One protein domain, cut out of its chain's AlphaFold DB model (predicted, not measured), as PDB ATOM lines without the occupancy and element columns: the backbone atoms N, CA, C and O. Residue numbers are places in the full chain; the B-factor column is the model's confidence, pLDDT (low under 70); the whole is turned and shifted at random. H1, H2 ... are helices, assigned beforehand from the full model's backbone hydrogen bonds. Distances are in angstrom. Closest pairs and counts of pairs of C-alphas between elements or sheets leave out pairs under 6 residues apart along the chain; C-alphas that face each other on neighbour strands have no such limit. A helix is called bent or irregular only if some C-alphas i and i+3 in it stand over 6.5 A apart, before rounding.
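What this domain is: This is residues 2 to 53 of the 114 residues of the protein "CoA-transferase family III" of Brevibacillus centrosporus (UniProt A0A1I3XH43). The model is an open frame of three helices: H2 forms one long side, H1 is set over the end where H2 begins, and H3 stands up at a corner near the end of H2, so that H2 and H3 make an L. Residues 2 to 5 run across the opening from H2, and after H3 the unnamed residues 43 to 53 turn and fold back alongside H3. The printed part has 52 residues with three named helices, H1, H2 and H3 in that order, and no named strand; the class is all helix, though under half of the residues, 25 of 52, are in named elements. The whole is only just loose, close to compact, with a radius of gyration of the C-alphas of 12.0 A, and the C-alphas span 29 by 19 by 16 A.

How they stand to each other: H1, residues 6 to 11, and H2, residues 21 to 31, are close but not clearly touching; their closest C-alphas, those of Trp 8 and Ile 22, are 6.8 A apart. These two helices run opposite ways at a steep tilt of 53 degrees. H2 and H3, residues 35 to 42, are also close but not clearly touching, and their closest C-alphas, those of Phe 30 and Trp 38, are 8.0 A apart. They run opposite ways at a steep tilt of 68 degrees, only just short of about perpendicular. H1 and H3 are apart. In H2 and H3 every O i to N i+4 pair is within hydrogen-bond range; in H1 0 of 2 such pairs are, while 3 of 3 O i to N i+3 pairs are within range.

Where its parts are: H1 begins at Lys 6, with its C-alpha at (129.696, 179.871, 104.870), and ends at Ala 11. It is neither bent nor irregular, but only just: C-alphas 7 and 10 are 6.2 A apart. H2, from Pro 21 to Ala 31, is the longest helix with 11 residues and measures 15.4 A from first to last C-alpha; its C-alpha 21 is at (124.786, 167.213, 110.462). H3 begins at Leu 35 and ends at Ser 42, with C-alpha 42 at (146.818, 176.328, 110.236); it measures 10.4 A, and H1 10.1 A.

The domain as a whole: The two C-alphas farthest apart are those of Asp 19 and Thr 44, at 31.7 A, and the first and last printed C-alphas, of Asp 2 and Leu 53, are 24.3 A apart. The printed part has no cut. The link from H1 to H2 is short, with 9 residues, and the link from H2 to H3 is tight, with 3 residues; no link is long. The mean pLDDT of the printed part is 92.0, and no printed residue is under 70.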
ATOM      1  N   ASP A   2     140.308 179.134 102.112       70.44
ATOM      2  CA  ASP A   2     139.066 179.111 102.900       70.44
ATOM      3  C   ASP A   2     138.467 177.706 102.732       70.44
ATOM      4  O   ASP A   2     138.722 177.056 101.720       70.44
ATOM      5  N   VAL A   3     137.713 177.213 103.712       81.75
ATOM      6  CA  VAL A   3     137.034 175.909 103.613       81.75
ATOM      7  C   VAL A   3     135.720 176.002 102.831       81.75
ATOM      8  O   VAL A   3     135.077 174.985 102.607       81.75
ATOM      9  N   GLU A   4     135.320 177.208 102.409       85.12
ATOM     10  CA  GLU A   4     134.171 177.476 101.526       85.12
ATOM     11  C   GLU A   4     132.817 176.982 102.082       85.12
ATOM     12  O   GLU A   4     131.899 176.621 101.344       85.12
ATOM     13  N   ARG A   5     132.651 176.995 103.413       88.81
ATOM     14  CA  ARG A   5     131.439 176.518 104.117       88.81
ATOM     15  C   ARG A   5     130.721 177.618 104.896       88.81
ATOM     16  O   ARG A   5     130.459 177.496 106.092       88.81
ATOM     17  N   LYS A   6     130.360 178.715 104.225       89.31
ATOM     18  CA  LYS A   6     129.696 179.871 104.870       89.31
ATOM     19  C   LYS A   6     128.399 179.502 105.599       89.31
ATOM     20  O   LYS A   6     128.075 180.116 106.613       89.31
ATOM     21  N   GLN A   7     127.678 178.482 105.133       89.44
ATOM     22  CA  GLN A   7     126.448 178.001 105.764       89.44
ATOM     23  C   GLN A   7     126.654 177.516 107.210       89.44
ATOM     24  O   GLN A   7     125.741 177.642 108.030       89.44
ATOM     25  N   TRP A   8     127.859 177.047 107.561       93.25
ATOM     26  CA  TRP A   8     128.184 176.576 108.911       93.25
ATOM     27  C   TRP A   8     128.181 177.692 109.960       93.25
ATOM     28  O   TRP A   8     128.015 177.411 111.145       93.25
ATOM     29  N   LEU A   9     128.280 178.964 109.551       92.00
ATOM     30  CA  LEU A   9     128.253 180.109 110.470       92.00
ATOM     31  C   LEU A   9     126.980 180.147 111.323       92.00
ATOM     32  O   LEU A   9     127.042 180.488 112.505       92.00
ATOM     33  N   SER A  10     125.842 179.752 110.748       92.88
ATOM     34  CA  SER A  10     124.560 179.664 111.460       92.88
ATOM     35  C   SER A  10     124.577 178.633 112.598       92.88
ATOM     36  O   SER A  10     123.891 178.805 113.602       92.88
ATOM     37  N   ALA A  11     125.417 177.604 112.477       92.50
ATOM     38  CA  ALA A  11     125.543 176.493 113.411       92.50
ATOM     39  C   ALA A  11     126.804 176.581 114.288       92.50
ATOM     40  O   ALA A  11     127.127 175.622 114.985       92.50
ATOM     41  N   ARG A  12     127.519 177.716 114.305       91.06
ATOM     42  CA  ARG A  12     128.808 177.856 115.013       91.06
ATOM     43  C   ARG A  12     128.756 177.540 116.515       91.06
ATOM     44  O   ARG A  12     129.771 177.176 117.089       91.06
ATOM     45  N   MET A  13     127.588 177.711 117.143       93.94
ATOM     46  CA  MET A  13     127.344 177.420 118.567       93.94
ATOM     47  C   MET A  13     126.627 176.078 118.782       93.94
ATOM     48  O   MET A  13     126.205 175.776 119.897       93.94
ATOM     49  N   SER A  14     126.419 175.296 117.720       94.31
ATOM     50  CA  SER A  14     125.800 173.978 117.833       94.31
ATOM     51  C   SER A  14     126.724 173.011 118.575       94.31
ATOM     52  O   SER A  14     127.949 173.121 118.525       94.31
ATOM     53  N   LEU A  15     126.125 172.069 119.301       93.50
ATOM     54  CA  LEU A  15     126.868 171.105 120.104       93.50
ATOM     55  C   LEU A  15     127.528 170.036 119.227       93.50
ATOM     56  O   LEU A  15     127.000 169.647 118.183       93.50
ATOM     57  N   GLN A  16     128.649 169.510 119.711       90.94
ATOM     58  CA  GLN A  16     129.326 168.347 119.141       90.94
ATOM     59  C   GLN A  16     128.530 167.086 119.491       90.94
ATOM     60  O   GLN A  16     128.691 166.512 120.566       90.94
ATOM     61  N   ARG A  17     127.601 166.707 118.614       94.25
ATOM     62  CA  ARG A  17     126.745 165.532 118.779       94.25
ATOM     63  C   ARG A  17     126.664 164.761 117.475       94.25
ATOM     64  O   ARG A  17     126.716 165.348 116.398       94.25
ATOM     65  N   GLU A  18     126.446 163.460 117.580       93.88
ATOM     66  CA  GLU A  18     126.440 162.589 116.406       93.88
ATOM     67  C   GLU A  18     125.222 162.792 115.503       93.88
ATOM     68  O   GLU A  18     125.316 162.561 114.300       93.88
ATOM     69  N   ASP A  19     124.126 163.310 116.063       94.62
ATOM     70  CA  ASP A  19     122.920 163.731 115.348       94.62
ATOM     71  C   ASP A  19     123.036 165.129 114.706       94.62
ATOM     72  O   ASP A  19     122.131 165.544 113.984       94.62
ATOM     73  N   ASN A  20     124.137 165.860 114.926       95.19
ATOM     74  CA  ASN A  20     124.365 167.165 114.311       95.19
ATOM     75  C   ASN A  20     124.983 167.002 112.906       95.19
ATOM     76  O   ASN A  20     126.147 166.598 112.798       95.19
ATOM     77  N   PRO A  21     124.274 167.372 111.822       93.88
ATOM     78  CA  PRO A  21     124.786 167.213 110.462       93.88
ATOM     79  C   PRO A  21     126.067 168.023 110.218       93.88
ATOM     80  O   PRO A  21     126.991 167.523 109.584       93.88
ATOM     81  N   ILE A  22     126.184 169.223 110.799       94.88
ATOM     82  CA  ILE A  22     127.371 170.075 110.634       94.88
ATOM     83  C   ILE A  22     128.595 169.451 111.302       94.88
ATOM     84  O   ILE A  22     129.703 169.536 110.776       94.88
ATOM     85  N   PHE A  23     128.410 168.774 112.438       94.81
ATOM     86  CA  PHE A  23     129.500 168.049 113.084       94.81
ATOM     87  C   PHE A  23     129.993 166.879 112.218       94.81
ATOM     88  O   PHE A  23     131.202 166.687 112.078       94.81
ATOM     89  N   GLN A  24     129.082 166.139 111.576       95.81
ATOM     90  CA  GLN A  24     129.468 165.068 110.653       95.81
ATOM     91  C   GLN A  24     130.190 165.605 109.412       95.81
ATOM     92  O   GLN A  24     131.215 165.048 109.014       95.81
ATOM     93  N   GLU A  25     129.722 166.713 108.836       95.12
ATOM     94  CA  GLU A  25     130.404 167.359 107.709       95.12
ATOM     95  C   GLU A  25     131.806 167.866 108.096       95.12
ATOM     96  O   GLU A  25     132.755 167.702 107.328       95.12
ATOM     97  N   MET A  26     131.974 168.413 109.306       93.69
ATOM     98  CA  MET A  26     133.282 168.808 109.846       93.69
ATOM     99  C   MET A  26     134.239 167.615 109.965       93.69
ATOM    100  O   MET A  26     135.401 167.720 109.571       93.69
ATOM    101  N   LYS A  27     133.765 166.462 110.458       95.06
ATOM    102  CA  LYS A  27     134.573 165.231 110.525       95.06
ATOM    103  C   LYS A  27     135.017 164.776 109.137       95.06
ATOM    104  O   LYS A  27     136.182 164.434 108.954       95.06
ATOM    105  N   GLN A  28     134.109 164.796 108.162       95.75
ATOM    106  CA  GLN A  28     134.423 164.448 106.775       95.75
ATOM    107  C   GLN A  28     135.443 165.412 106.163       95.75
ATOM    108  O   GLN A  28     136.366 164.967 105.484       95.75
ATOM    109  N   LEU A  29     135.315 166.713 106.440       94.81
ATOM    110  CA  LEU A  29     136.288 167.709 106.006       94.81
ATOM    111  C   LEU A  29     137.672 167.389 106.574       94.81
ATOM    112  O   LEU A  29     138.606 167.233 105.793       94.81
ATOM    113  N   PHE A  30     137.812 167.222 107.891       94.38
ATOM    114  CA  PHE A  30     139.112 166.903 108.487       94.38
ATOM    115  C   PHE A  30     139.702 165.587 107.962       94.38
ATOM    116  O   PHE A  30     140.908 165.520 107.754       94.38
ATOM    117  N   ALA A  31     138.871 164.583 107.665       96.12
ATOM    118  CA  ALA A  31     139.317 163.321 107.072       96.12
ATOM    119  C   ALA A  31     139.758 163.431 105.597       96.12
ATOM    120  O   ALA A  31     140.417 162.522 105.097       96.12
ATOM    121  N   SER A  32     139.400 164.509 104.891       95.69
ATOM    122  CA  SER A  32     139.719 164.687 103.464       95.69
ATOM    123  C   SER A  32     141.163 165.108 103.182       95.69
ATOM    124  O   SER A  32     141.602 165.030 102.038       95.69
ATOM    125  N   GLN A  33     141.892 165.554 104.206       95.00
ATOM    126  CA  GLN A  33     143.275 166.017 104.105       95.00
ATOM    127  C   GLN A  33     144.115 165.398 105.222       95.00
ATOM    128  O   GLN A  33     143.622 165.032 106.289       95.00
ATOM    129  N   THR A  34     145.410 165.287 104.969       96.19
ATOM    130  CA  THR A  34     146.391 164.753 105.910       96.19
ATOM    131  C   THR A  34     146.668 165.724 107.057       96.19
ATOM    132  O   THR A  34     146.458 166.935 106.958       96.19
ATOM    133  N   LEU A  35     147.225 165.203 108.156       94.12
ATOM    134  CA  LEU A  35     147.685 166.027 109.277       94.12
ATOM    135  C   LEU A  35     148.701 167.094 108.828       94.12
ATOM    136  O   LEU A  35     148.656 168.221 109.319       94.12
ATOM    137  N   ALA A  36     149.591 166.760 107.887       92.94
ATOM    138  CA  ALA A  36     150.608 167.677 107.370       92.94
ATOM    139  C   ALA A  36     149.994 168.846 106.582       92.94
ATOM    140  O   ALA A  36     150.409 169.996 106.753       92.94
ATOM    141  N   GLU A  37     148.976 168.572 105.764       94.56
ATOM    142  CA  GLU A  37     148.230 169.599 105.029       94.56
ATOM    143  C   GLU A  37     147.469 170.510 105.992       94.56
ATOM    144  O   GLU A  37     147.595 171.731 105.899       94.56
ATOM    145  N   TRP A  38     146.775 169.944 106.987       94.38
ATOM    146  CA  TRP A  38     146.091 170.733 108.016       94.38
ATOM    147  C   TRP A  38     147.042 171.570 108.871       94.38
ATOM    148  O   TRP A  38     146.721 172.710 109.203       94.38
ATOM    149  N   THR A  39     148.216 171.034 109.201       91.94
ATOM    150  CA  THR A  39     149.255 171.759 109.948       91.94
ATOM    151  C   THR A  39     149.802 172.920 109.126       91.94
ATOM    152  O   THR A  39     149.949 174.027 109.630       91.94
ATOM    153  N   THR A  40     150.066 172.701 107.837       92.19
ATOM    154  CA  THR A  40     150.515 173.776 106.941       92.19
ATOM    155  C   THR A  40     149.434 174.841 106.794       92.19
ATOM    156  O   THR A  40     149.715 176.033 106.887       92.19
ATOM    157  N   PHE A  41     148.182 174.414 106.620       91.75
ATOM    158  CA  PHE A  41     147.032 175.300 106.533       91.75
ATOM    159  C   PHE A  41     146.890 176.172 107.784       91.75
ATOM    160  O   PHE A  41     146.745 177.389 107.649       91.75
ATOM    161  N   SER A  42     147.001 175.591 108.983       91.88
ATOM    162  CA  SER A  42     146.818 176.328 110.236       91.88
ATOM    163  C   SER A  42     147.847 177.432 110.470       91.88
ATOM    164  O   SER A  42     147.524 178.432 111.099       91.88
ATOM    165  N   LEU A  43     149.052 177.311 109.903       89.06
ATOM    166  CA  LEU A  43     150.081 178.356 109.962       89.06
ATOM    167  C   LEU A  43     149.766 179.572 109.074       89.06
ATOM    168  O   LEU A  43     150.383 180.623 109.236       89.06
ATOM    169  N   THR A  44     148.844 179.435 108.119       90.81
ATOM    170  CA  THR A  44     148.525 180.481 107.131       90.81
ATOM    171  C   THR A  44     147.241 181.248 107.434       90.81
ATOM    172  O   THR A  44     146.964 182.250 106.773       90.81
ATOM    173  N   ILE A  45     146.449 180.786 108.403       89.06
ATOM    174  CA  ILE A  45     145.157 181.378 108.749       89.06
ATOM    175  C   ILE A  45     145.107 181.764 110.227       89.06
ATOM    176  O   ILE A  45     145.726 181.128 111.072       89.06
ATOM    177  N   ASP A  46     144.329 182.795 110.547       87.25
ATOM    178  CA  ASP A  46     144.141 183.261 111.925       87.25
ATOM    179  C   ASP A  46     143.100 182.401 112.660       87.25
ATOM    180  O   ASP A  46     141.970 182.817 112.919       87.25
ATOM    181  N   CYS A  47     143.442 181.138 112.920       85.00
ATOM    182  CA  CYS A  47     142.622 180.258 113.746       85.00
ATOM    183  C   CYS A  47     143.486 179.389 114.666       85.00
ATOM    184  O   CYS A  47     144.586 178.968 114.307       85.00
ATOM    185  N   CYS A  48     142.971 179.082 115.858       88.94
ATOM    186  CA  CYS A  48     143.635 178.192 116.805       88.94
ATOM    187  C   CYS A  48     143.467 176.723 116.380       88.94
ATOM    188  O   CYS A  48     142.660 175.992 116.953       88.94
ATOM    189  N   LEU A  49     144.227 176.299 115.369       92.50
ATOM    190  CA  LEU A  49     144.301 174.915 114.909       92.50
ATOM    191  C   LEU A  49     145.744 174.414 115.038       92.50
ATOM    192  O   LEU A  49     146.662 174.951 114.422       92.50
ATOM    193  N   THR A  50     145.955 173.377 115.840       92.06
ATOM    194  CA  THR A  50     147.278 172.779 116.057       92.06
ATOM    195  C   THR A  50     147.209 171.264 115.914       92.06
ATOM    196  O   THR A  50     146.198 170.673 116.305       92.06
ATOM    197  N   PRO A  51     148.264 170.613 115.402       92.44
ATOM    198  CA  PRO A  51     148.320 169.160 115.362       92.44
ATOM    199  C   PRO A  51     148.392 168.572 116.776       92.44
ATOM    200  O   PRO A  51     148.956 169.176 117.691       92.44
ATOM    201  N   ILE A  52     147.841 167.370 116.939       93.50
ATOM    202  CA  ILE A  52     148.097 166.531 118.111       93.50
ATOM    203  C   ILE A  52     149.389 165.773 117.817       93.50
ATOM    204  O   ILE A  52     149.425 164.989 116.873       93.50
ATOM    205  N   LEU A  53     150.438 166.059 118.586       92.25
ATOM    206  CA  LEU A  53     151.753 165.446 118.419       92.25
ATOM    207  C   LEU A  53     151.922 164.258 119.362       92.25
ATOM    208  O   LEU A  53     151.545 164.323 120.535       92.25
TER     209      LEU A  53